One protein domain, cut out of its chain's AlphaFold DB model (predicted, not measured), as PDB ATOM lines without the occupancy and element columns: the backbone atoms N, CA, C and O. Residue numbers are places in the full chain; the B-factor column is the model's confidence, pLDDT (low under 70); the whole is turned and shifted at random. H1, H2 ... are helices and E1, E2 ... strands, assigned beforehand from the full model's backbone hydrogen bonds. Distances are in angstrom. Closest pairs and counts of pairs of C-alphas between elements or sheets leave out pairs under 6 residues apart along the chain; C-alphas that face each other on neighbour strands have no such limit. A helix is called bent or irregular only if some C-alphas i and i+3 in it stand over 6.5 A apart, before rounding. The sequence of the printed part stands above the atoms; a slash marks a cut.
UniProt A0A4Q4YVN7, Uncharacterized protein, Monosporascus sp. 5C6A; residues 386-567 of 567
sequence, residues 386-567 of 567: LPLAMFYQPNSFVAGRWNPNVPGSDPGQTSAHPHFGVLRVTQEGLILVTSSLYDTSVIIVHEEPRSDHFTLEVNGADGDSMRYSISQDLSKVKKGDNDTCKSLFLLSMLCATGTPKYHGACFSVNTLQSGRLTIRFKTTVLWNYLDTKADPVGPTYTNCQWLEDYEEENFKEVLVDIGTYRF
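What this domain is: This is residues 386 to 567 of the 567 residues of an uncharacterized protein of Monosporascus sp. 5C6A (UniProt A0A4Q4YVN7). One strongly twisted sheet curls into a small, nearly closed barrel of E3, E6, E7, E8, E5 and E4, with E9 and residues 540 to 541 near the seam between E3 and E4. E10, E2 and E1 continue side by side from the first part of bent E8 as a wing; H1 packs on E7 by its Tyr 392, and H2 links E9 to E10. The printed part has 182 residues, 88 of them, under half, in named elements, in the order H1 E1 E2 E3 E4 E5 E6 E7 E8 E9 H2 E10. The class is mostly strand; the branched sheet is mixed. It is compact, with a radius of gyration of the C-alphas of 15.7 A and spans of 52 by 43 by 35 A.

Where its parts are: Find C-alpha 515 at (8.991, -0.269, -25.665), where E8 begins; it runs 33.8 A to residue 530, bending by 93 degrees at residue 523. E7, residues 502 to 513, is 31.8 A long and bends by 63 degrees at residue 510; E6, residues 487 to 496, is 22.4 A long and bends by 83 degrees at residue 493. Look next for E5 at 465 to 472, 22.2 A, E4 at 453 to 459, 20.1 A, E3 at 440 to 445, 15.9 A, and E9 at 544 to 546. E10, 555 to 560, ends at C-alpha (4.595, 13.260, -27.890); E2 is 430 to 432 and E1 422 to 425. H1, 388 to 392, begins at (-4.296, 16.020, -21.335); H2 is 547 to 554.

How they stand to each other: Start at E8: E7 lies on one side, antiparallel, N 504 to O 525 2.8 A; on the other side lie E5, antiparallel, N 471 to O 526 2.8 A, and E10, parallel, N 519 to O 559 2.8 A. E6, E7 and E8 form a meander, each strand the antiparallel neighbour of the one before; with E5, antiparallel to E8, they form a Greek key. The other antiparallel neighbours are E6 and E7, N 490 to O 505 2.8 A; E3 and E6, N 443 to O 489 2.9 A; E3 and E9, N 444 to O 545 2.8 A; the hairpin E4 and E5, N 456 to O 468 2.8 A; E2 and E10, N 432 to O 558 2.9 A; and the hairpin E1 and E2, N 424 to O 431 2.8 A. The edge strands E4 and E9 have 7 pairs of C-alphas within 8 A; their closest C-alphas, those of Val 458 and Cys 544, are 5.4 A apart. H1 is on the sheet at a height of 4.8 A; H2 is on it too, its Leu 547 C-alpha 5.5 A from that of Val 442 in E3. H1 has 0 of 1 O i to N i+4 pairs within hydrogen-bond range, but 2 of 2 O i to N i+3 pairs; H2 has 2 of 4 O i to N i+4 pairs.

The domain as a whole: The C-alphas farthest apart, Lys 533 and Phe 567, are 52.3 A apart. The printed part has no cut; long links join H1 to E1, E5 to E6 and E8 to E9. Mean pLDDT of the printed part is 80.0; look for values under 70 at, among others, residues 475 to 484, 531 to 537 and 563 to 567.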
ATOM      1  N   LEU A 386       1.119  17.920 -17.061       91.31
ATOM      2  CA  LEU A 386       0.138  18.740 -17.767       91.31
ATOM      3  C   LEU A 386      -1.190  17.988 -17.908       91.31
ATOM      4  O   LEU A 386      -1.171  16.789 -18.187       91.31
ATOM      5  N   PRO A 387      -2.342  18.665 -17.790       90.56
ATOM      6  CA  PRO A 387      -3.623  18.072 -18.152       90.56
ATOM      7  C   PRO A 387      -3.641  17.669 -19.630       90.56
ATOM      8  O   PRO A 387      -3.235  18.454 -20.493       90.56
ATOM      9  N   LEU A 388      -4.163  16.481 -19.948       88.50
ATOM     10  CA  LEU A 388      -4.296  16.020 -21.335       88.50
ATOM     11  C   LEU A 388      -5.153  16.976 -22.174       88.50
ATOM     12  O   LEU A 388      -4.865  17.197 -23.352       88.50
ATOM     13  N   ALA A 389      -6.139  17.619 -21.536       87.75
ATOM     14  CA  ALA A 389      -7.017  18.606 -22.159       87.75
ATOM     15  C   ALA A 389      -6.295  19.799 -22.797       87.75
ATOM     16  O   ALA A 389      -6.866  20.494 -23.637       87.75
ATOM     17  N   MET A 390      -5.019  20.011 -22.474       89.00
ATOM     18  CA  MET A 390      -4.185  20.992 -23.156       89.00
ATOM     19  C   MET A 390      -4.075  20.718 -24.668       89.00
ATOM     20  O   MET A 390      -4.002  21.663 -25.456       89.00
ATOM     21  N   PHE A 391      -4.118  19.454 -25.112       88.00
ATOM     22  CA  PHE A 391      -4.102  19.120 -26.545       88.00
ATOM     23  C   PHE A 391      -5.377  19.526 -27.290       88.00
ATOM     24  O   PHE A 391      -5.339  19.650 -28.516       88.00
ATOM     25  N   TYR A 392      -6.473  19.771 -26.571       85.88
ATOM     26  CA  TYR A 392      -7.750  20.202 -27.144       85.88
ATOM     27  C   TYR A 392      -7.882  21.725 -27.216       85.88
ATOM     28  O   TYR A 392      -8.838  22.232 -27.794       85.88
ATOM     29  N   GLN A 393      -6.915  22.464 -26.663       86.19
ATOM     30  CA  GLN A 393      -6.929  23.921 -26.690       86.19
ATOM     31  C   GLN A 393      -6.646  24.450 -28.106       86.19
ATOM     32  O   GLN A 393      -5.868  23.839 -28.862       86.19
ATOM     33  N   PRO A 394      -7.205  25.624 -28.464       83.00
ATOM     34  CA  PRO A 394      -6.804  26.356 -29.657       83.00
ATOM     35  C   PRO A 394      -5.282  26.468 -29.710       83.00
ATOM     36  O   PRO A 394      -4.635  26.714 -28.696       83.00
ATOM     37  N   ASN A 395      -4.689  26.255 -30.881       80.56
ATOM     38  CA  ASN A 395      -3.238  26.202 -31.024       80.56
ATOM     39  C   ASN A 395      -2.766  26.856 -32.322       80.56
ATOM     40  O   ASN A 395      -3.456  26.859 -33.346       80.56
ATOM     41  N   SER A 396      -1.551  27.401 -32.275       70.06
ATOM     42  CA  SER A 396      -0.860  27.933 -33.442       70.06
ATOM     43  C   SER A 396      -0.064  26.807 -34.105       70.06
ATOM     44  O   SER A 396       0.917  26.320 -33.536       70.06
ATOM     45  N   PHE A 397      -0.457  26.396 -35.310       63.62
ATOM     46  CA  PHE A 397       0.253  25.349 -36.044       63.62
ATOM     47  C   PHE A 397       1.515  25.911 -36.709       63.62
ATOM     48  O   PHE A 397       1.440  26.647 -37.694       63.62
ATOM     49  N   VAL A 398       2.692  25.539 -36.201       60.88
ATOM     50  CA  VAL A 398       3.977  25.862 -36.840       60.88
ATOM     51  C   VAL A 398       4.763  24.573 -37.056       60.88
ATOM     52  O   VAL A 398       5.342  24.019 -36.126       60.88
ATOM     53  N   ALA A 399       4.788  24.106 -38.309       61.44
ATOM     54  CA  ALA A 399       5.597  22.969 -38.767       61.44
ATOM     55  C   ALA A 399       5.367  21.649 -37.992       61.44
ATOM     56  O   ALA A 399       6.333  21.000 -37.596       61.44
ATOM     57  N   GLY A 400       4.107  21.258 -37.759       63.62
ATOM     58  CA  GLY A 400       3.780  19.966 -37.128       63.62
ATOM     59  C   GLY A 400       4.091  19.886 -35.631       63.62
ATOM     60  O   GLY A 400       4.145  18.796 -35.073       63.62
ATOM     61  N   ARG A 401       4.345  21.024 -34.972       74.25
ATOM     62  CA  ARG A 401       4.626  21.082 -33.532       74.25
ATOM     63  C   ARG A 401       3.410  21.604 -32.789       74.25
ATOM     64  O   ARG A 401       2.918  22.685 -33.108       74.25
ATOM     65  N   TRP A 402       2.992  20.875 -31.759       83.31
ATOM     66  CA  TRP A 402       1.952  21.341 -30.851       83.31
ATOM     67  C   TRP A 402       2.444  22.546 -30.032       83.31
ATOM     68  O   TRP A 402       3.569  22.563 -29.518       83.31
ATOM     69  N   ASN A 403       1.614  23.587 -29.972       83.56
ATOM     70  CA  ASN A 403       1.822  24.773 -29.152       83.56
ATOM     71  C   ASN A 403       0.460  25.420 -28.868       83.56
ATOM     72  O   ASN A 403      -0.079  26.067 -29.773       83.56
ATOM     73  N   PRO A 404      -0.114  25.238 -27.670       87.81
ATOM     74  CA  PRO A 404      -1.409  25.819 -27.374       87.81
ATOM     75  C   PRO A 404      -1.299  27.345 -27.358       87.81
ATOM     76  O   PRO A 404      -0.262  27.920 -27.008       87.81
ATOM     77  N   ASN A 405      -2.377  27.998 -27.770       87.06
ATOM     78  CA  ASN A 405      -2.554  29.424 -27.577       87.06
ATOM     79  C   ASN A 405      -2.647  29.700 -26.074       87.06
ATOM     80  O   ASN A 405      -3.050  28.848 -25.292       87.06
ATOM     81  N   VAL A 406      -2.265  30.904 -25.672       87.12
ATOM     82  CA  VAL A 406      -2.322  31.334 -24.271       87.12
ATOM     83  C   VAL A 406      -3.795  31.456 -23.833       87.12
ATOM     84  O   VAL A 406      -4.614  31.875 -24.661       87.12
ATOM     85  N   PRO A 407      -4.164  31.122 -22.578       88.12
ATOM     86  CA  PRO A 407      -5.555  31.174 -22.147       88.12
ATOM     87  C   PRO A 407      -6.091  32.610 -22.169       88.12
ATOM     88  O   PRO A 407      -5.389  33.550 -21.791       88.12
ATOM     89  N   GLY A 408      -7.324  32.771 -22.636       83.06
ATOM     90  CA  GLY A 408      -8.018  34.043 -22.823       83.06
ATOM     91  C   GLY A 408      -9.423  33.817 -23.383       83.06
ATOM     92  O   GLY A 408      -9.797  32.683 -23.642       83.06
ATOM     93  N   SER A 409     -10.187  34.886 -23.618       75.88
ATOM     94  CA  SER A 409     -11.606  34.842 -24.023       75.88
ATOM     95  C   SER A 409     -11.893  34.299 -25.439       75.88
ATOM     96  O   SER A 409     -12.814  34.772 -26.108       75.88
ATOM     97  N   ASP A 410     -11.085  33.366 -25.939       78.31
ATOM     98  CA  ASP A 410     -11.328  32.641 -27.180       78.31
ATOM     99  C   ASP A 410     -12.438  31.597 -26.937       78.31
ATOM    100  O   ASP A 410     -12.279  30.728 -26.078       78.31
ATOM    101  N   PRO A 411     -13.562  31.656 -27.678       68.50
ATOM    102  CA  PRO A 411     -14.695  30.751 -27.483       68.50
ATOM    103  C   PRO A 411     -14.368  29.275 -27.758       68.50
ATOM    104  O   PRO A 411     -15.172  28.413 -27.412       68.50
ATOM    105  N   GLY A 412     -13.230  28.972 -28.392       74.31
ATOM    106  CA  GLY A 412     -12.749  27.606 -28.592       74.31
ATOM    107  C   GLY A 412     -11.950  27.031 -27.418       74.31
ATOM    108  O   GLY A 412     -11.525  25.880 -27.503       74.31
ATOM    109  N   GLN A 413     -11.687  27.800 -26.357       81.50
ATOM    110  CA  GLN A 413     -10.988  27.288 -25.176       81.50
ATOM    111  C   GLN A 413     -11.898  26.405 -24.328       81.50
ATOM    112  O   GLN A 413     -13.079  26.685 -24.135       81.50
ATOM    113  N   THR A 414     -11.321  25.330 -23.800       79.50
ATOM    114  CA  THR A 414     -12.016  24.369 -22.937       79.50
ATOM    115  C   THR A 414     -11.329  24.292 -21.579       79.50
ATOM    116  O   THR A 414     -10.194  24.747 -21.432       79.50
ATOM    117  N   SER A 415     -12.005  23.723 -20.577       83.44
ATOM    118  CA  SER A 415     -11.394  23.519 -19.258       83.44
ATOM    119  C   SER A 415     -10.184  22.585 -19.353       83.44
ATOM    120  O   SER A 415     -10.254  21.522 -19.972       83.44
ATOM    121  N   ALA A 416      -9.082  22.962 -18.711       86.69
ATOM    122  CA  ALA A 416      -7.859  22.173 -18.618       86.69
ATOM    123  C   ALA A 416      -7.916  21.159 -17.459       86.69
ATOM    124  O   ALA A 416      -6.942  20.971 -16.735       86.69
ATOM    125  N   HIS A 417      -9.057  20.497 -17.255       83.06
ATOM    126  CA  HIS A 417      -9.228  19.568 -16.142       83.06
ATOM    127  C   HIS A 417      -8.415  18.269 -16.360       83.06
ATOM    128  O   HIS A 417      -8.451  17.680 -17.437       83.06
ATOM    129  N   PRO A 418      -7.694  17.753 -15.358       77.69
ATOM    130  CA  PRO A 418      -6.863  16.547 -15.505       77.69
ATOM    131  C   PRO A 418      -7.636  15.221 -15.430       77.69
ATOM    132  O   PRO A 418      -7.053  14.163 -15.627       77.69
ATOM    133  N   HIS A 419      -8.956  15.257 -15.212       80.19
ATOM    134  CA  HIS A 419      -9.824  14.067 -15.318       80.19
ATOM    135  C   HIS A 419      -9.738  13.384 -16.694       80.19
ATOM    136  O   HIS A 419      -9.976  12.189 -16.806       80.19
ATOM    137  N   PHE A 420      -9.342  14.120 -17.733       78.81
ATOM    138  CA  PHE A 420      -9.143  13.578 -19.082       78.81
ATOM    139  C   PHE A 420      -7.829  12.817 -19.245       78.81
ATOM    140  O   PHE A 420      -7.560  12.265 -20.303       78.81
ATOM    141  N   GLY A 421      -7.000  12.797 -18.209       85.00
ATOM    142  CA  GLY A 421      -5.676  12.214 -18.226       85.00
ATOM    143  C   GLY A 421      -4.595  13.248 -18.008       85.00
ATOM    144  O   GLY A 421      -4.806  14.468 -18.058       85.00
ATOM    145  N   VAL A 422      -3.404  12.725 -17.748       87.75
ATOM    146  CA  VAL A 422      -2.233  13.509 -17.389       87.75
ATOM    147  C   VAL A 422      -1.074  13.156 -18.313       87.75
ATOM    148  O   VAL A 422      -0.856  12.008 -18.703       87.75
ATOM    149  N   LEU A 423      -0.318  14.182 -18.677       90.19
ATOM    150  CA  LEU A 423       0.917  14.088 -19.433       90.19
ATOM    151  C   LEU A 423       2.080  14.345 -18.487       90.19
ATOM    152  O   LEU A 423       2.125  15.391 -17.842       90.19
ATOM    153  N   ARG A 424       3.052  13.439 -18.444       91.44
ATOM    154  CA  ARG A 424       4.310  13.668 -17.732       91.44
ATOM    155  C   ARG A 424       5.258  14.467 -18.618       91.44
ATOM    156  O   ARG A 424       5.524  14.080 -19.759       91.44
ATOM    157  N   VAL A 425       5.789  15.565 -18.102       90.62
ATOM    158  CA  VAL A 425       6.748  16.406 -18.823       90.62
ATOM    159  C   VAL A 425       8.148  15.813 -18.680       90.62
ATOM    160  O   VAL A 425       8.595  15.482 -17.585       90.62
ATOM    161  N   THR A 426       8.864  15.663 -19.795       90.31
ATOM    162  CA  THR A 426      10.248  15.164 -19.821       90.31
ATOM    163  C   THR A 426      11.135  16.037 -20.704       90.31
ATOM    164  O   THR A 426      10.658  16.889 -21.456       90.31
ATOM    165  N   GLN A 427      12.451  15.807 -20.660       85.19
ATOM    166  CA  GLN A 427      13.397  16.513 -21.533       85.19
ATOM    167  C   GLN A 427      13.157  16.230 -23.026       85.19
ATOM    168  O   GLN A 427      13.414  17.095 -23.867       85.19
ATOM    169  N   GLU A 428      12.653  15.038 -23.348       84.00
ATOM    170  CA  GLU A 428      12.447  14.565 -24.720       84.00
ATOM    171  C   GLU A 428      11.069  14.948 -25.277       84.00
ATOM    172  O   GLU A 428      10.910  15.082 -26.488       84.00
ATOM    173  N   GLY A 429      10.082  15.176 -24.409       88.31
ATOM    174  CA  GLY A 429       8.724  15.527 -24.808       88.31
ATOM    175  C   GLY A 429       7.702  15.269 -23.707       88.31
ATOM    176  O   GLY A 429       8.029  15.322 -22.521       88.31
ATOM    177  N   LEU A 430       6.462  14.989 -24.099       91.19
ATOM    178  CA  LEU A 430       5.373  14.682 -23.167       91.19
ATOM    179  C   LEU A 430       5.066  13.190 -23.218       91.19
ATOM    180  O   LEU A 430       4.869  12.654 -24.303       91.19
ATOM    181  N   ILE A 431       5.026  12.521 -22.071       91.12
ATOM    182  CA  ILE A 431       4.665  11.105 -21.988       91.12
ATOM    183  C   ILE A 431       3.201  11.002 -21.574       91.12
ATOM    184  O   ILE A 431       2.819  11.539 -20.533       91.12
ATOM    185  N   LEU A 432       2.392  10.324 -22.384       89.88
ATOM    186  CA  LEU A 432       1.008  10.006 -22.042       89.88
ATOM    187  C   LEU A 432       0.984   8.964 -20.923       89.88
ATOM    188  O   LEU A 432       1.547   7.882 -21.083       89.88
ATOM    189  N   VAL A 433       0.338   9.286 -19.801       86.94
ATOM    190  CA  VAL A 433       0.139   8.342 -18.695       86.94
ATOM    191  C   VAL A 433      -1.173   7.599 -18.940       86.94
ATOM    192  O   VAL A 433      -2.241   8.067 -18.547       86.94
ATOM    193  N   THR A 434      -1.104   6.460 -19.626       80.38
ATOM    194  CA  THR A 434      -2.284   5.689 -20.061       80.38
ATOM    195  C   THR A 434      -3.135   5.184 -18.903       80.38
ATOM    196  O   THR A 434      -4.356   5.255 -18.974       80.38
ATOM    197  N   SER A 435      -2.521   4.870 -17.759       77.19
ATOM    198  CA  SER A 435      -3.229   4.518 -16.519       77.19
ATOM    199  C   SER A 435      -4.098   5.641 -15.921       77.19
ATOM    200  O   SER A 435      -4.712   5.439 -14.878       77.19
ATOM    201  N   SER A 436      -4.106   6.841 -16.512       75.56
ATOM    202  CA  SER A 436      -4.886   8.001 -16.051       75.56
ATOM    203  C   SER A 436      -5.998   8.427 -17.021       75.56
ATOM    204  O   SER A 436      -6.590   9.489 -16.840       75.56
ATOM    205  N   LEU A 437      -6.287   7.633 -18.056       80.69
ATOM    206  CA  LEU A 437      -7.295   7.939 -19.073       80.69
ATOM    207  C   LEU A 437      -8.696   7.516 -18.606       80.69
ATOM    208  O   LEU A 437      -9.124   6.396 -18.844       80.69
ATOM    209  N   TYR A 438      -9.423   8.409 -17.933       76.50
ATOM    210  CA  TYR A 438     -10.764   8.077 -17.421       76.50
ATOM    211  C   TYR A 438     -11.884   8.290 -18.447       76.50
ATOM    212  O   TYR A 438     -12.791   7.474 -18.546       76.50
ATOM    213  N   ASP A 439     -11.831   9.395 -19.198       80.62
ATOM    214  CA  ASP A 439     -12.884   9.805 -20.147       80.62
ATOM    215  C   ASP A 439     -12.286  10.238 -21.498       80.62
ATOM    216  O   ASP A 439     -12.670  11.229 -22.128       80.62
ATOM    217  N   THR A 440     -11.218   9.553 -21.903       87.75
ATOM    218  CA  THR A 440     -10.551   9.783 -23.183       87.75
ATOM    219  C   THR A 440     -10.302   8.459 -23.870       87.75
ATOM    220  O   THR A 440      -9.548   7.623 -23.385       87.75
ATOM    221  N   SER A 441     -10.916   8.295 -25.033       90.31
ATOM    222  CA  SER A 441     -10.673   7.169 -25.919       90.31
ATOM    223  C   SER A 441      -9.412   7.419 -26.735       90.31
ATOM    224  O   SER A 441      -9.283   8.463 -27.383       90.31
ATOM    225  N   VAL A 442      -8.489   6.456 -26.727       92.19
ATOM    226  CA  VAL A 442      -7.266   6.518 -27.532       92.19
ATOM    227  C   VAL A 442      -7.291   5.418 -28.573       92.19
ATOM    228  O   VAL A 442      -7.235   4.239 -28.239       92.19
ATOM    229  N   ILE A 443      -7.400   5.818 -29.838       93.56
ATOM    230  CA  ILE A 443      -7.662   4.910 -30.955       93.56
ATOM    231  C   ILE A 443      -6.512   5.001 -31.952       93.56
ATOM    232  O   ILE A 443      -6.180   6.086 -32.439       93.56
ATOM    233  N   ILE A 444      -5.920   3.860 -32.289       92.12
ATOM    234  CA  ILE A 444      -4.942   3.736 -33.368       92.12
ATOM    235  C   ILE A 444      -5.665   3.323 -34.646       92.12
ATOM    236  O   ILE A 444      -6.425   2.358 -34.673       92.12
ATOM    237  N   VAL A 445      -5.369   4.036 -35.727       92.44
ATOM    238  CA  VAL A 445      -5.813   3.728 -37.085       92.44
ATOM    239  C   VAL A 445      -4.586   3.339 -37.898       92.44
ATOM    240  O   VAL A 445      -3.608   4.086 -37.960       92.44
ATOM    241  N   HIS A 446      -4.625   2.161 -38.520       87.31
ATOM    242  CA  HIS A 446      -3.492   1.598 -39.267       87.31
ATOM    243  C   HIS A 446      -3.233   2.255 -40.633       87.31
ATOM    244  O   HIS A 446      -2.298   1.854 -41.327       87.31
ATOM    245  N   GLU A 447      -4.045   3.250 -40.992       84.69
ATOM    246  CA  GLU A 447      -3.953   4.039 -42.215       84.69
ATOM    247  C   GLU A 447      -4.156   5.532 -41.909       84.69
ATOM    248  O   GLU A 447      -4.772   5.911 -40.910       84.69
ATOM    249  N   GLU A 448      -3.645   6.405 -42.777       83.94
ATOM    250  CA  GLU A 448      -3.867   7.846 -42.665       83.94
ATOM    251  C   GLU A 448      -5.220   8.256 -43.270       83.94
ATOM    252  O   GLU A 448      -5.468   7.989 -44.454       83.94
ATOM    253  N   PRO A 449      -6.090   8.951 -42.507       85.50
ATOM    254  CA  PRO A 449      -7.342   9.441 -43.048       85.50
ATOM    255  C   PRO A 449      -7.116  10.542 -44.081       85.50
ATOM    256  O   PRO A 449      -6.639  11.629 -43.764       85.50
ATOM    257  N   ARG A 450      -7.492  10.260 -45.335       81.94
ATOM    258  CA  ARG A 450      -7.318  11.180 -46.476       81.94
ATOM    259  C   ARG A 450      -8.483  12.151 -46.679       81.94
ATOM    260  O   ARG A 450      -8.395  13.016 -47.546       81.94
ATOM    261  N   SER A 451      -9.568  11.991 -45.924       85.19
ATOM    262  CA  SER A 451     -10.750  12.853 -45.991       85.19
ATOM    263  C   SER A 451     -10.835  13.765 -44.767       85.19
ATOM    264  O   SER A 451     -10.353  13.438 -43.680       85.19
ATOM    265  N   ASP A 452     -11.425  14.937 -44.976       87.31
ATOM    266  CA  ASP A 452     -11.783  15.916 -43.954       87.31
ATOM    267  C   ASP A 452     -12.978  15.457 -43.103       87.31
ATOM    268  O   ASP A 452     -13.126  15.938 -41.985       87.31
ATOM    269  N   HIS A 453     -13.783  14.507 -43.593       91.12
ATOM    270  CA  HIS A 453     -14.887  13.868 -42.875       91.12
ATOM    271  C   HIS A 453     -14.833  12.348 -43.070       91.12
ATOM    272  O   HIS A 453     -14.790  11.872 -44.201       91.12
ATOM    273  N   PHE A 454     -14.812  11.570 -41.991       92.19
ATOM    274  CA  PHE A 454     -14.762  10.105 -42.061       92.19
ATOM    275  C   PHE A 454     -15.349   9.465 -40.802       92.19
ATOM    276  O   PHE A 454     -15.647  10.147 -39.822       92.19
ATOM    277  N   THR A 455     -15.523   8.145 -40.822       92.44
ATOM    278  CA  THR A 455     -16.007   7.381 -39.665       92.44
ATOM    279  C   THR A 455     -14.932   6.417 -39.174       92.44
ATOM    280  O   THR A 455     -14.295   5.743 -39.984       92.44
ATOM    281  N   LEU A 456     -14.736   6.341 -37.860       92.56
ATOM    282  CA  LEU A 456     -13.981   5.276 -37.206       92.56
ATOM    283  C   LEU A 456     -14.966   4.246 -36.673       92.56
ATOM    284  O   LEU A 456     -15.907   4.607 -35.967       92.56
ATOM    285  N   GLU A 457     -14.749   2.985 -37.007       91.06
ATOM    286  CA  GLU A 457     -15.486   1.853 -36.467       91.06
ATOM    287  C   GLU A 457     -14.525   1.004 -35.638       91.06
ATOM    288  O   GLU A 457     -13.527   0.499 -36.159       91.06
ATOM    289  N   VAL A 458     -14.801   0.907 -34.339       90.62
ATOM    290  CA  VAL A 458     -13.988   0.170 -33.370       90.62
ATOM    291  C   VAL A 458     -14.825  -0.977 -32.828       90.62
ATOM    292  O   VAL A 458     -15.853  -0.755 -32.190       90.62
ATOM    293  N   ASN A 459     -14.381  -2.204 -33.084       88.56
ATOM    294  CA  ASN A 459     -15.044  -3.396 -32.571       88.56
ATOM    295  C   ASN A 459     -14.622  -3.621 -31.116       88.56
ATOM    296  O   ASN A 459     -13.433  -3.751 -30.835       88.56
ATOM    297  N   GLY A 460     -15.585  -3.652 -30.200       82.38
ATOM    298  CA  GLY A 460     -15.372  -4.021 -28.806       82.38
ATOM    299  C   GLY A 460     -15.211  -5.531 -28.627       82.38
ATOM    300  O   GLY A 460     -15.631  -6.326 -29.473       82.38
ATOM    301  N   ALA A 461     -14.631  -5.927 -27.493       75.12
ATOM    302  CA  ALA A 461     -14.402  -7.331 -27.146       75.12
ATOM    303  C   ALA A 461     -15.704  -8.158 -27.069       75.12
ATOM    304  O   ALA A 461     -15.708  -9.333 -27.433       75.12
ATOM    305  N   ASP A 462     -16.815  -7.528 -26.677       80.31
ATOM    306  CA  ASP A 462     -18.129  -8.171 -26.524       80.31
ATOM    307  C   ASP A 462     -18.946  -8.238 -27.832       80.31
ATOM    308  O   ASP A 462     -20.093  -8.681 -27.837       80.31
ATOM    309  N   GLY A 463     -18.367  -7.811 -28.961       77.62
ATOM    310  CA  GLY A 463     -19.036  -7.767 -30.266       77.62
ATOM    311  C   GLY A 463     -19.834  -6.487 -30.537       77.62
ATOM    312  O   GLY A 463     -20.303  -6.297 -31.661       77.62
ATOM    313  N   ASP A 464     -19.944  -5.589 -29.556       83.62
ATOM    314  CA  ASP A 464     -20.492  -4.247 -29.747       83.62
ATOM    315  C   ASP A 464     -19.495  -3.368 -30.515       83.62
ATOM    316  O   ASP A 464     -18.322  -3.273 -30.163       83.62
ATOM    317  N   SER A 465     -19.955  -2.717 -31.584       84.62
ATOM    318  CA  SER A 465     -19.142  -1.814 -32.407       84.62
ATOM    319  C   SER A 465     -19.461  -0.359 -32.066       84.62
ATOM    320  O   SER A 465     -20.610   0.081 -32.172       84.62
ATOM    321  N   MET A 466     -18.435   0.395 -31.673       89.19
ATOM    322  CA  MET A 466     -18.519   1.835 -31.434       89.19
ATOM    323  C   MET A 466     -18.157   2.578 -32.720       89.19
ATOM    324  O   MET A 466     -17.113   2.327 -33.327       89.19
ATOM    325  N   ARG A 467     -19.010   3.522 -33.137       90.12
ATOM    326  CA  ARG A 467     -18.768   4.352 -34.324       90.12
ATOM    327  C   ARG A 467     -18.603   5.820 -33.967       90.12
ATOM    328  O   ARG A 467     -19.453   6.414 -33.306       90.12
ATOM    329  N   TYR A 468     -17.541   6.420 -34.489       91.38
ATOM    330  CA  TYR A 468     -17.210   7.827 -34.304       91.38
ATOM    331  C   TYR A 468     -17.212   8.537 -35.652       91.38
ATOM    332  O   TYR A 468     -16.460   8.158 -36.546       91.38
ATOM    333  N   SER A 469     -18.018   9.585 -35.811       91.44
ATOM    334  CA  SER A 469     -17.912  10.476 -36.972       91.44
ATOM    335  C   SER A 469     -16.876  11.549 -36.672       91.44
ATOM    336  O   SER A 469     -17.073  12.307 -35.728       91.44
ATOM    337  N   ILE A 470     -15.792  11.614 -37.446       92.06
ATOM    338  CA  ILE A 470     -14.687  12.562 -37.281       92.06
ATOM    339  C   ILE A 470     -14.724  13.607 -38.398       92.06
ATOM    340  O   ILE A 470     -14.869  13.272 -39.573       92.06
ATOM    341  N   SER A 471     -14.523  14.870 -38.032       90.06
ATOM    342  CA  SER A 471     -14.221  15.967 -38.953       90.06
ATOM    343  C   SER A 471     -12.900  16.638 -38.575       90.06
ATOM    344  O   SER A 471     -12.639  16.873 -37.392       90.06
ATOM    345  N   GLN A 472     -12.057  16.943 -39.559       88.31
ATOM    346  CA  GLN A 472     -10.730  17.524 -39.351       88.31
ATOM    347  C   GLN A 472     -10.356  18.519 -40.456       88.31
ATOM    348  O   GLN A 472     -10.729  18.357 -41.615       88.31
ATOM    349  N   ASP A 473      -9.563  19.532 -40.111       82.69
ATOM    350  CA  ASP A 473      -9.043  20.496 -41.084       82.69
ATOM    351  C   ASP A 473      -7.721  19.998 -41.693       82.69
ATOM    352  O   ASP A 473      -6.655  20.088 -41.074       82.69
ATOM    353  N   LEU A 474      -7.795  19.473 -42.921       73.62
ATOM    354  CA  LEU A 474      -6.636  18.983 -43.678       73.62
ATOM    355  C   LEU A 474      -5.780  20.104 -44.288       73.62
ATOM    356  O   LEU A 474      -4.640  19.848 -44.683       73.62
ATOM    357  N   SER A 475      -6.270  21.348 -44.350       66.19
ATOM    358  CA  SER A 475      -5.544  22.462 -44.987       66.19
ATOM    359  C   SER A 475      -4.232  22.825 -44.273       66.19
ATOM    360  O   SER A 475      -3.362  23.483 -44.847       66.19
ATOM    361  N   LYS A 476      -4.059  22.352 -43.032       59.78
ATOM    362  CA  LYS A 476      -2.878  22.589 -42.191       59.78
ATOM    363  C   LYS A 476      -1.789  21.520 -42.326       59.78
ATOM    364  O   LYS A 476      -0.667  21.750 -41.874       59.78
ATOM    365  N   VAL A 477      -2.057  20.381 -42.969       59.12
ATOM    366  CA  VAL A 477      -1.075  19.291 -43.096       59.12
ATOM    367  C   VAL A 477      -0.131  19.583 -44.267       59.12
ATOM    368  O   VAL A 477      -0.527  19.596 -45.432       59.12
ATOM    369  N   LYS A 478       1.148  19.860 -43.977       56.94
ATOM    370  CA  LYS A 478       2.149  20.105 -45.027       56.94
ATOM    371  C   LYS A 478       2.465  18.804 -45.764       56.94
ATOM    372  O   LYS A 478       2.999  17.868 -45.185       56.94
ATOM    373  N   LYS A 479       2.198  18.803 -47.070       48.22
ATOM    374  CA  LYS A 479       2.568  17.748 -48.020       48.22
ATOM    375  C   LYS A 479       4.102  17.627 -48.062       48.22
ATOM    376  O   LYS A 479       4.755  18.476 -48.668       48.22
ATOM    377  N   GLY A 480       4.683  16.644 -47.372       54.19
ATOM    378  CA  GLY A 480       6.139  16.444 -47.373       54.19
ATOM    379  C   GLY A 480       6.749  15.635 -46.225       54.19
ATOM    380  O   GLY A 480       7.939  15.345 -46.302       54.19
ATOM    381  N   ASP A 481       5.995  15.260 -45.188       54.09
ATOM    382  CA  ASP A 481       6.471  14.248 -44.234       54.09
ATOM    383  C   ASP A 481       6.336  12.857 -44.877       54.09
ATOM    384  O   ASP A 481       5.330  12.567 -45.516       54.09
ATOM    385  N   ASN A 482       7.365  12.012 -44.755       54.00
ATOM    386  CA  ASN A 482       7.297  10.614 -45.187       54.00
ATOM    387  C   ASN A 482       6.181   9.921 -44.391       54.00
ATOM    388  O   ASN A 482       6.369   9.653 -43.204       54.00
ATOM    389  N   ASP A 483       5.036   9.701 -45.046       54.44
ATOM    390  CA  ASP A 483       3.784   9.221 -44.455       54.44
ATOM    391  C   ASP A 483       4.022   8.021 -43.539       54.44
ATOM    392  O   ASP A 483       4.335   6.902 -43.954       54.44
ATOM    393  N   THR A 484       3.848   8.275 -42.250       62.59
ATOM    394  CA  THR A 484       3.713   7.250 -41.234       62.59
ATOM    395  C   THR A 484       2.402   6.519 -41.489       62.59
ATOM    396  O   THR A 484       1.350   7.154 -41.449       62.59
ATOM    397  N   CYS A 485       2.426   5.202 -41.721       71.25
ATOM    398  CA  CYS A 485       1.201   4.464 -42.050       71.25
ATOM    399  C   CYS A 485       0.114   4.566 -40.968       71.25
ATOM    400  O   CYS A 485      -1.049   4.399 -41.295       71.25
ATOM    401  N   LYS A 486       0.455   4.867 -39.705       88.00
ATOM    402  CA  LYS A 486      -0.506   4.900 -38.594       88.00
ATOM    403  C   LYS A 486      -0.810   6.316 -38.098       88.00
ATOM    404  O   LYS A 486       0.086   7.162 -38.009       88.00
ATOM    405  N   SER A 487      -2.062   6.527 -37.695       91.38
ATOM    406  CA  SER A 487      -2.540   7.730 -37.000       91.38
ATOM    407  C   SER A 487      -3.109   7.362 -35.629       91.38
ATOM    408  O   SER A 487      -3.710   6.304 -35.475       91.38
ATOM    409  N   LEU A 488      -2.917   8.226 -34.637       92.94
ATOM    410  CA  LEU A 488      -3.445   8.065 -33.282       92.94
ATOM    411  C   LEU A 488      -4.425   9.200 -32.977       92.94
ATOM    412  O   LEU A 488      -4.099  10.371 -33.177       92.94
ATOM    413  N   PHE A 489      -5.609   8.849 -32.488       93.69
ATOM    414  CA  PHE A 489      -6.678   9.772 -32.119       93.69
ATOM    415  C   PHE A 489      -6.887   9.765 -30.608       93.69
ATOM    416  O   PHE A 489      -7.041   8.702 -30.018       93.69
ATOM    417  N   LEU A 490      -6.917  10.953 -30.002       92.88
ATOM    418  CA  LEU A 490      -7.347  11.186 -28.622       92.88
ATOM    419  C   LEU A 490      -8.725  11.850 -28.657       92.88
ATOM    420  O   LEU A 490      -8.821  13.001 -29.093       92.88
ATOM    421  N   LEU A 491      -9.771  11.158 -28.215       91.88
ATOM    422  CA  LEU A 491     -11.167  11.605 -28.285       91.88
ATOM    423  C   LEU A 491     -11.761  11.695 -26.870       91.88
ATOM    424  O   LEU A 491     -11.764  10.692 -26.168       91.88
ATOM    425  N   SER A 492     -12.278  12.855 -26.441       86.75
ATOM    426  CA  SER A 492     -12.894  13.011 -25.105       86.75
ATOM    427  C   SER A 492     -14.317  13.568 -25.163       86.75
ATOM    428  O   SER A 492     -14.588  14.470 -25.955       86.75
ATOM    429  N   MET A 493     -15.222  13.035 -24.331       77.00
ATOM    430  CA  MET A 493     -16.657  13.361 -24.326       77.00
ATOM    431  C   MET A 493     -17.019  14.678 -23.620       77.00
ATOM    432  O   MET A 493     -18.122  15.182 -23.808       77.00
ATOM    433  N   LEU A 494     -16.154  15.281 -22.807       64.69
ATOM    434  CA  LEU A 494     -16.534  16.489 -22.047       64.69
ATOM    435  C   LEU A 494     -16.128  17.808 -22.719       64.69
ATOM    436  O   LEU A 494     -16.616  18.873 -22.340       64.69
ATOM    437  N   CYS A 495     -15.301  17.766 -23.763       64.25
ATOM    438  CA  CYS A 495     -14.905  18.951 -24.524       64.25
ATOM    439  C   CYS A 495     -15.904  19.240 -25.660       64.25
ATOM    440  O   CYS A 495     -15.541  19.197 -26.833       64.25
ATOM    441  N   ALA A 496     -17.176  19.485 -25.339       65.62
ATOM    442  CA  ALA A 496     -18.203  19.738 -26.352       65.62
ATOM    443  C   ALA A 496     -18.127  21.165 -26.940       65.62
ATOM    444  O   ALA A 496     -18.123  22.150 -26.202       65.62
ATOM    445  N   THR A 497     -18.156  21.293 -28.270       59.88
ATOM    446  CA  THR A 497     -18.213  22.572 -29.014       59.88
ATOM    447  C   THR A 497     -19.639  22.997 -29.373       59.88
ATOM    448  O   THR A 497     -19.920  23.355 -30.518       59.88
ATOM    449  N   GLY A 498     -20.577  22.934 -28.429       66.25
ATOM    450  CA  GLY A 498     -21.991  23.231 -28.689       66.25
ATOM    451  C   GLY A 498     -22.812  21.988 -29.052       66.25
ATOM    452  O   GLY A 498     -22.772  21.002 -28.322       66.25
ATOM    453  N   THR A 499     -23.607  22.041 -30.136       60.66
ATOM    454  CA  THR A 499     -24.352  20.870 -30.675       60.66
ATOM    455  C   THR A 499     -23.408  19.669 -30.802       60.66
ATOM    456  O   THR A 499     -22.232  19.934 -31.006       60.66
ATOM    457  N   PRO A 500     -23.873  18.401 -30.701       73.00
ATOM    458  CA  PRO A 500     -23.274  17.284 -29.935       73.00
ATOM    459  C   PRO A 500     -21.907  16.758 -30.436       73.00
ATOM    460  O   PRO A 500     -21.699  15.554 -30.523       73.00
ATOM    461  N   LYS A 501     -21.006  17.683 -30.761       79.88
ATOM    462  CA  LYS A 501     -19.653  17.571 -31.283       79.88
ATOM    463  C   LYS A 501     -18.684  17.808 -30.155       79.88
ATOM    464  O   LYS A 501     -18.773  18.804 -29.441       79.88
ATOM    465  N   TYR A 502     -17.738  16.902 -30.060       86.56
ATOM    466  CA  TYR A 502     -16.703  16.846 -29.056       86.56
ATOM    467  C   TYR A 502     -15.349  17.162 -29.684       86.56
ATOM    468  O   TYR A 502     -15.138  16.923 -30.874       86.56
ATOM    469  N   HIS A 503     -14.414  17.682 -28.898       85.56
ATOM    470  CA  HIS A 503     -13.040  17.884 -29.337       85.56
ATOM    471  C   HIS A 503     -12.210  16.603 -29.235       85.56
ATOM    472  O   HIS A 503     -12.388  15.760 -28.352       85.56
ATOM    473  N   GLY A 504     -11.241  16.499 -30.134       90.25
ATOM    474  CA  GLY A 504     -10.169  15.525 -30.073       90.25
ATOM    475  C   GLY A 504      -8.882  16.057 -30.693       90.25
ATOM    476  O   GLY A 504      -8.820  17.167 -31.233       90.25
ATOM    477  N   ALA A 505      -7.842  15.235 -30.645       90.81
ATOM    478  CA  ALA A 505      -6.548  15.509 -31.253       90.81
ATOM    479  C   ALA A 505      -6.074  14.307 -32.076       90.81
ATOM    480  O   ALA A 505      -6.249  13.159 -31.672       90.81
ATOM    481  N   CYS A 506      -5.467  14.579 -33.228       91.38
ATOM    482  CA  CYS A 506      -4.902  13.586 -34.136       91.38
ATOM    483  C   CYS A 506      -3.376  13.721 -34.182       91.38
ATOM    484  O   CYS A 506      -2.837  14.835 -34.221       91.38
ATOM    485  N   PHE A 507      -2.684  12.586 -34.218       90.25
ATOM    486  CA  PHE A 507      -1.229  12.482 -34.237       90.25
ATOM    487  C   PHE A 507      -0.758  11.481 -35.305       90.25
ATOM    488  O   PHE A 507      -1.407  10.461 -35.528       90.25
ATOM    489  N   SER A 508       0.390  11.725 -35.945       88.75
ATOM    490  CA  SER A 508       1.128  10.698 -36.701       88.75
ATOM    491  C   SER A 508       1.980   9.854 -35.773       88.75
ATOM    492  O   SER A 508       2.576  10.374 -34.830       88.75
ATOM    493  N   VAL A 509       2.137   8.577 -36.106       88.62
ATOM    494  CA  VAL A 509       3.070   7.672 -35.428       88.62
ATOM    495  C   VAL A 509       4.426   7.674 -36.139       88.62
ATOM    496  O   VAL A 509       4.609   6.976 -37.128       88.62
ATOM    497  N   ASN A 510       5.403   8.427 -35.634       84.19
ATOM    498  CA  ASN A 510       6.714   8.592 -36.277       84.19
ATOM    499  C   ASN A 510       7.589   7.339 -36.225       84.19
ATOM    500  O   ASN A 510       8.198   6.960 -37.221       84.19
ATOM    501  N   THR A 511       7.721   6.738 -35.043       80.75
ATOM    502  CA  THR A 511       8.545   5.542 -34.841       80.75
ATOM    503  C   THR A 511       7.877   4.588 -33.867       80.75
ATOM    504  O   THR A 511       7.256   5.003 -32.888       80.75
ATOM    505  N   LEU A 512       8.043   3.300 -34.160       74.06
ATOM    506  CA  LEU A 512       7.672   2.183 -33.308       74.06
ATOM    507  C   LEU A 512       8.962   1.409 -33.024       74.06
ATOM    508  O   LEU A 512       9.397   0.599 -33.841       74.06
ATOM    509  N   GLN A 513       9.635   1.740 -31.926       74.06
ATOM    510  CA  GLN A 513      10.834   1.030 -31.472       74.06
ATOM    511  C   GLN A 513      10.535   0.380 -30.124       74.06
ATOM    512  O   GLN A 513       9.750   0.917 -29.348       74.06
ATOM    513  N   SER A 514      11.119  -0.795 -29.870       68.69
ATOM    514  CA  SER A 514      10.775  -1.677 -28.747       68.69
ATOM    515  C   SER A 514      10.583  -0.920 -27.430       68.69
ATOM    516  O   SER A 514      11.534  -0.368 -26.879       68.69
ATOM    517  N   GLY A 515       9.345  -0.910 -26.929       80.81
ATOM    518  CA  GLY A 515       8.991  -0.269 -25.665       80.81
ATOM    519  C   GLY A 515       8.493   1.177 -25.760       80.81
ATOM    520  O   GLY A 515       8.044   1.688 -24.737       80.81
ATOM    521  N   ARG A 516       8.527   1.843 -26.924       86.69
ATOM    522  CA  ARG A 516       8.161   3.265 -27.034       86.69
ATOM    523  C   ARG A 516       7.506   3.643 -28.363       86.69
ATOM    524  O   ARG A 516       8.068   3.435 -29.441       86.69
ATOM    525  N   LEU A 517       6.352   4.298 -28.270       88.56
ATOM    526  CA  LEU A 517       5.620   4.874 -29.393       88.56
ATOM    527  C   LEU A 517       5.902   6.378 -29.475       88.56
ATOM    528  O   LEU A 517       5.522   7.119 -28.573       88.56
ATOM    529  N   THR A 518       6.547   6.856 -30.542       88.94
ATOM    530  CA  THR A 518       6.765   8.305 -30.725       88.94
ATOM    531  C   THR A 518       5.724   8.878 -31.670       88.94
ATOM    532  O   THR A 518       5.648   8.460 -32.828       88.94
ATOM    533  N   ILE A 519       4.975   9.875 -31.210       89.38
ATOM    534  CA  ILE A 519       3.909  10.522 -31.967       89.38
ATOM    535  C   ILE A 519       4.181  12.010 -32.204       89.38
ATOM    536  O   ILE A 519       4.845  12.683 -31.411       89.38
ATOM    537  N   ARG A 520       3.657  12.537 -33.311       87.44
ATOM    538  CA  ARG A 520       3.726  13.955 -33.688       87.44
ATOM    539  C   ARG A 520       2.324  14.501 -33.879       87.44
ATOM    540  O   ARG A 520       1.518  13.903 -34.578       87.44
ATOM    541  N   PHE A 521       2.040  15.649 -33.275       87.38
ATOM    542  CA  PHE A 521       0.737  16.296 -33.401       87.38
ATOM    543  C   PHE A 521       0.451  16.690 -34.857       87.38
ATOM    544  O   PHE A 521       1.244  17.398 -35.481       87.38
ATOM    545  N   LYS A 522      -0.697  16.251 -35.381       85.12
ATOM    546  CA  LYS A 522      -1.167  16.573 -36.733       85.12
ATOM    547  C   LYS A 522      -2.171  17.714 -36.714       85.12
ATOM    548  O   LYS A 522      -1.921  18.748 -37.326       85.12
ATOM    549  N   THR A 523      -3.307  17.526 -36.049       86.19
ATOM    550  CA  THR A 523      -4.407  18.497 -36.079       86.19
ATOM    551  C   THR A 523      -5.404  18.263 -34.946       86.19
ATOM    552  O   THR A 523      -5.440  17.191 -34.342       86.19
ATOM    553  N   THR A 524      -6.229  19.268 -34.667       87.00
ATOM    554  CA  THR A 524      -7.431  19.119 -33.839       87.00
ATOM    555  C   THR A 524      -8.545  18.495 -34.665       87.00
ATOM    556  O   THR A 524      -8.707  18.838 -35.839       87.00
ATOM    557  N   VAL A 525      -9.353  17.645 -34.045       89.50
ATOM    558  CA  VAL A 525     -10.519  17.033 -34.688       89.50
ATOM    559  C   VAL A 525     -11.782  17.352 -33.901       89.50
ATOM    560  O   VAL A 525     -11.723  17.575 -32.692       89.50
ATOM    561  N   LEU A 526     -12.921  17.382 -34.585       89.56
ATOM    562  CA  LEU A 526     -14.232  17.338 -33.945       89.56
ATOM    563  C   LEU A 526     -14.859  15.982 -34.215       89.56
ATOM    564  O   LEU A 526     -14.715  15.462 -35.323       89.56
ATOM    565  N   TRP A 527     -15.575  15.434 -33.245       91.12
ATOM    566  CA  TRP A 527     -16.173  14.120 -33.385       91.12
ATOM    567  C   TRP A 527     -17.544  13.988 -32.728       91.12
ATOM    568  O   TRP A 527     -17.862  14.733 -31.812       91.12
ATOM    569  N   ASN A 528     -18.340  13.025 -33.194       89.31
ATOM    570  CA  ASN A 528     -19.624  12.644 -32.600       89.31
ATOM    571  C   ASN A 528     -19.671  11.136 -32.375       89.31
ATOM    572  O   ASN A 528     -19.287  10.374 -33.269       89.31
ATOM    573  N   TYR A 529     -20.218  10.716 -31.238       86.00
ATOM    574  CA  TYR A 529     -20.615   9.329 -31.035       86.00
ATOM    575  C   TYR A 529     -21.854   9.009 -31.886       86.00
ATOM    576  O   TYR A 529     -22.842   9.748 -31.852       86.00
ATOM    577  N   LEU A 530     -21.802   7.939 -32.680       82.75
ATOM    578  CA  LEU A 530     -22.919   7.491 -33.507       82.75
ATOM    579  C   LEU A 530     -23.595   6.286 -32.861       82.75
ATOM    580  O   LEU A 530     -23.049   5.188 -32.858       82.75
ATOM    581  N   ASP A 531     -24.843   6.477 -32.439       68.88
ATOM    582  CA  ASP A 531     -25.679   5.461 -31.787       68.88
ATOM    583  C   ASP A 531     -26.237   4.411 -32.781       68.88
ATOM    584  O   ASP A 531     -27.365   3.947 -32.684       68.88
ATOM    585  N   THR A 532     -25.432   4.029 -33.781       60.03
ATOM    586  CA  THR A 532     -25.601   2.942 -34.774       60.03
ATOM    587  C   THR A 532     -26.351   3.183 -36.101       60.03
ATOM    588  O   THR A 532     -26.341   2.270 -36.932       60.03
ATOM    589  N   LYS A 533     -26.926   4.359 -36.427       54.47
ATOM    590  CA  LYS A 533     -27.763   4.491 -37.661       54.47
ATOM    591  C   LYS A 533     -27.651   5.760 -38.524       54.47
ATOM    592  O   LYS A 533     -28.486   5.947 -39.404       54.47
ATOM    593  N   ALA A 534     -26.660   6.626 -38.329       58.69
ATOM    594  CA  ALA A 534     -26.472   7.755 -39.249       58.69
ATOM    595  C   ALA A 534     -25.805   7.303 -40.560       58.69
ATOM    596  O   ALA A 534     -24.878   6.491 -40.521       58.69
ATOM    597  N   ASP A 535     -26.248   7.850 -41.697       55.47
ATOM    598  CA  ASP A 535     -25.539   7.700 -42.972       55.47
ATOM    599  C   ASP A 535     -24.151   8.354 -42.845       55.47
ATOM    600  O   ASP A 535     -24.063   9.545 -42.520       55.47
ATOM    601  N   PRO A 536     -23.057   7.601 -43.050       58.00
ATOM    602  CA  PRO A 536     -21.716   8.135 -42.893       58.00
ATOM    603  C   PRO A 536     -21.446   9.190 -43.966       58.00
ATOM    604  O   PRO A 536     -21.630   8.965 -45.162       58.00
ATOM    605  N   VAL A 537     -20.954  10.348 -43.536       69.38
ATOM    606  CA  VAL A 537     -20.342  11.319 -44.440       69.38
ATOM    607  C   VAL A 537     -18.865  10.942 -44.554       69.38
ATOM    608  O   VAL A 537     -18.087  11.223 -43.647       69.38
ATOM    609  N   GLY A 538     -18.491  10.260 -45.642       81.88
ATOM    610  CA  GLY A 538     -17.095   9.941 -45.975       81.88
ATOM    611  C   GLY A 538     -16.678   8.470 -45.797       81.88
ATOM    612  O   GLY A 538     -17.529   7.608 -45.581       81.88
ATOM    613  N   PRO A 539     -15.375   8.153 -45.955       88.56
ATOM    614  CA  PRO A 539     -14.847   6.793 -45.833       88.56
ATOM    615  C   PRO A 539     -14.959   6.249 -44.399       88.56
ATOM    616  O   PRO A 539     -14.901   7.007 -43.430       88.56
ATOM    617  N   THR A 540     -15.076   4.927 -44.268       90.19
ATOM    618  CA  THR A 540     -15.120   4.228 -42.973       90.19
ATOM    619  C   THR A 540     -13.828   3.455 -42.746       90.19
ATOM    620  O   THR A 540     -13.413   2.677 -43.603       90.19
ATOM    621  N   TYR A 541     -13.219   3.645 -41.578       90.81
ATOM    622  CA  TYR A 541     -12.032   2.924 -41.128       90.81
ATOM    623  C   TYR A 541     -12.441   1.870 -40.102       90.81
ATOM    624  O   TYR A 541     -12.889   2.216 -39.013       90.81
ATOM    625  N   THR A 542     -12.284   0.594 -40.449       88.25
ATOM    626  CA  THR A 542     -12.673  -0.551 -39.603       88.25
ATOM    627  C   THR A 542     -11.485  -1.255 -38.949       88.25
ATOM    628  O   THR A 542     -11.660  -2.021 -38.009       88.25
ATOM    629  N   ASN A 543     -10.261  -0.993 -39.420       87.00
ATOM    630  CA  ASN A 543      -9.030  -1.508 -38.819       87.00
ATOM    631  C   ASN A 543      -8.514  -0.548 -37.730       87.00
ATOM    632  O   ASN A 543      -7.390  -0.041 -37.806       87.00
ATOM    633  N   CYS A 544      -9.398  -0.229 -36.785       89.81
ATOM    634  CA  CYS A 544      -9.138   0.653 -35.652       89.81
ATOM    635  C   CYS A 544      -9.037  -0.181 -34.371       89.81
ATOM    636  O   CYS A 544      -9.814  -1.118 -34.195       89.81
ATOM    637  N   GLN A 545      -8.105   0.161 -33.485       89.56
ATOM    638  CA  GLN A 545      -7.860  -0.568 -32.234       89.56
ATOM    639  C   GLN A 545      -7.669   0.401 -31.067       89.56
ATOM    640  O   GLN A 545      -7.179   1.519 -31.269       89.56
ATOM    641  N   TRP A 546      -8.034  -0.023 -29.857       89.25
ATOM    642  CA  TRP A 546      -7.736   0.731 -28.641       89.25
ATOM    643  C   TRP A 546      -6.234   0.728 -28.365       89.25
ATOM    644  O   TRP A 546      -5.523  -0.225 -28.686       89.25
ATOM    645  N   LEU A 547      -5.730   1.812 -27.775       87.81
ATOM    646  CA  LEU A 547      -4.324   1.881 -27.380       87.81
ATOM    647  C   LEU A 547      -3.982   0.851 -26.299       87.81
ATOM    648  O   LEU A 547      -2.889   0.301 -26.346       87.81
ATOM    649  N   GLU A 548      -4.900   0.590 -25.366       81.50
ATOM    650  CA  GLU A 548      -4.721  -0.380 -24.273       81.50
ATOM    651  C   GLU A 548      -4.513  -1.800 -24.816       81.50
ATOM    652  O   GLU A 548      -3.528  -2.445 -24.466       81.50
ATOM    653  N   ASP A 549      -5.336  -2.223 -25.785       74.06
ATOM    654  CA  ASP A 549      -5.167  -3.498 -26.502       74.06
ATOM    655  C   ASP A 549      -3.796  -3.593 -27.196       74.06
ATOM    656  O   ASP A 549      -3.252  -4.674 -27.411       74.06
ATOM    657  N   TYR A 550      -3.223  -2.446 -27.571       72.44
ATOM    658  CA  TYR A 550      -1.928  -2.369 -28.235       72.44
ATOM    659  C   TYR A 550      -0.763  -2.395 -27.215       72.44
ATOM    660  O   TYR A 550       0.311  -2.928 -27.527       72.44
ATOM    661  N   GLU A 551      -0.952  -1.862 -25.998       65.25
ATOM    662  CA  GLU A 551       0.055  -1.833 -24.920       65.25
ATOM    663  C   GLU A 551       0.446  -3.233 -24.438       65.25
ATOM    664  O   GLU A 551       1.635  -3.476 -24.210       65.25
ATOM    665  N   GLU A 552      -0.512  -4.163 -24.347       62.62
ATOM    666  CA  GLU A 552      -0.259  -5.540 -23.892       62.62
ATOM    667  C   GLU A 552       0.762  -6.283 -24.768       62.62
ATOM    668  O   GLU A 552       1.442  -7.198 -24.296       62.62
ATOM    669  N   GLU A 553       0.935  -5.859 -26.023       57.56
ATOM    670  CA  GLU A 553       1.776  -6.574 -26.973       57.56
ATOM    671  C   GLU A 553       3.148  -5.926 -27.246       57.56
ATOM    672  O   GLU A 553       4.054  -6.669 -27.628       57.56
ATOM    673  N   ASN A 554       3.375  -4.598 -27.097       66.44
ATOM    674  CA  ASN A 554       4.570  -3.985 -27.736       66.44
ATOM    675  C   ASN A 554       5.228  -2.696 -27.161       66.44
ATOM    676  O   ASN A 554       6.386  -2.426 -27.518       66.44
ATOM    677  N   PHE A 555       4.592  -1.865 -26.323       73.62
ATOM    678  CA  PHE A 555       5.199  -0.593 -25.861       73.62
ATOM    679  C   PHE A 555       4.786  -0.202 -24.437       73.62
ATOM    680  O   PHE A 555       3.719  -0.558 -23.969       73.62
ATOM    681  N   LYS A 556       5.676   0.519 -23.743       79.94
ATOM    682  CA  LYS A 556       5.528   0.945 -22.341       79.94
ATOM    683  C   LYS A 556       5.272   2.441 -22.185       79.94
ATOM    684  O   LYS A 556       4.884   2.883 -21.112       79.94
ATOM    685  N   GLU A 557       5.575   3.231 -23.215       85.75
ATOM    686  CA  GLU A 557       5.453   4.686 -23.175       85.75
ATOM    687  C   GLU A 557       5.010   5.240 -24.531       85.75
ATOM    688  O   GLU A 557       5.538   4.850 -25.578       85.75
ATOM    689  N   VAL A 558       4.104   6.220 -24.504       89.12
ATOM    690  CA  VAL A 558       3.737   7.025 -25.673       89.12
ATOM    691  C   VAL A 558       4.315   8.428 -25.512       89.12
ATOM    692  O   VAL A 558       3.890   9.193 -24.646       89.12
ATOM    693  N   LEU A 559       5.302   8.767 -26.341       90.00
ATOM    694  CA  LEU A 559       5.984  10.058 -26.347       90.00
ATOM    695  C   LEU A 559       5.405  10.979 -27.418       90.00
ATOM    696  O   LEU A 559       5.508  10.696 -28.609       90.00
ATOM    697  N   VAL A 560       4.930  12.146 -27.006       87.50
ATOM    698  CA  VAL A 560       4.595  13.260 -27.890       87.50
ATOM    699  C   VAL A 560       5.822  14.146 -28.099       87.50
ATOM    700  O   VAL A 560       6.297  14.807 -27.168       87.50
ATOM    701  N   ASP A 561       6.315  14.197 -29.335       81.19
ATOM    702  CA  ASP A 561       7.392  15.106 -29.733       81.19
ATOM    703  C   ASP A 561       6.850  16.540 -29.882       81.19
ATOM    704  O   ASP A 561       6.154  16.883 -30.841       81.19
ATOM    705  N   ILE A 562       7.182  17.400 -28.919       74.56
ATOM    706  CA  ILE A 562       6.846  18.837 -28.930       74.56
ATOM    707  C   ILE A 562       7.958  19.710 -29.553       74.56
ATOM    708  O   ILE A 562       7.843  20.945 -29.627       74.56
ATOM    709  N   GLY A 563       9.027  19.074 -30.044       62.59
ATOM    710  CA  GLY A 563      10.223  19.672 -30.620       62.59
ATOM    711  C   GLY A 563      11.249  20.104 -29.570       62.59
ATOM    712  O   GLY A 563      10.980  20.932 -28.694       62.59
ATOM    713  N   THR A 564      12.488  19.629 -29.705       51.47
ATOM    714  CA  THR A 564      13.630  20.159 -28.951       51.47
ATOM    715  C   THR A 564      14.075  21.491 -29.559       51.47
ATOM    716  O   THR A 564      14.649  21.530 -30.647       51.47
ATOM    717  N   TYR A 565      13.843  22.601 -28.864       49.03
ATOM    718  CA  TYR A 565      14.744  23.749 -28.965       49.03
ATOM    719  C   TYR A 565      15.675  23.651 -27.761       49.03
ATOM    720  O   TYR A 565      15.194  23.649 -26.628       49.03
ATOM    721  N   ARG A 566      16.981  23.497 -27.999       36.88
ATOM    722  CA  ARG A 566      17.970  23.736 -26.943       36.88
ATOM    723  C   ARG A 566      17.859  25.217 -26.566       36.88
ATOM    724  O   ARG A 566      17.833  26.053 -27.475       36.88
ATOM    725  N   PHE A 567      17.662  25.488 -25.277       33.31
ATOM    726  CA  PHE A 567      17.725  26.839 -24.724       33.31
ATOM    727  C   PHE A 567      19.148  27.379 -24.826       33.31
ATOM    728  O   PHE A 567      20.085  26.561 -24.668       33.31
TER     729      PHE A 567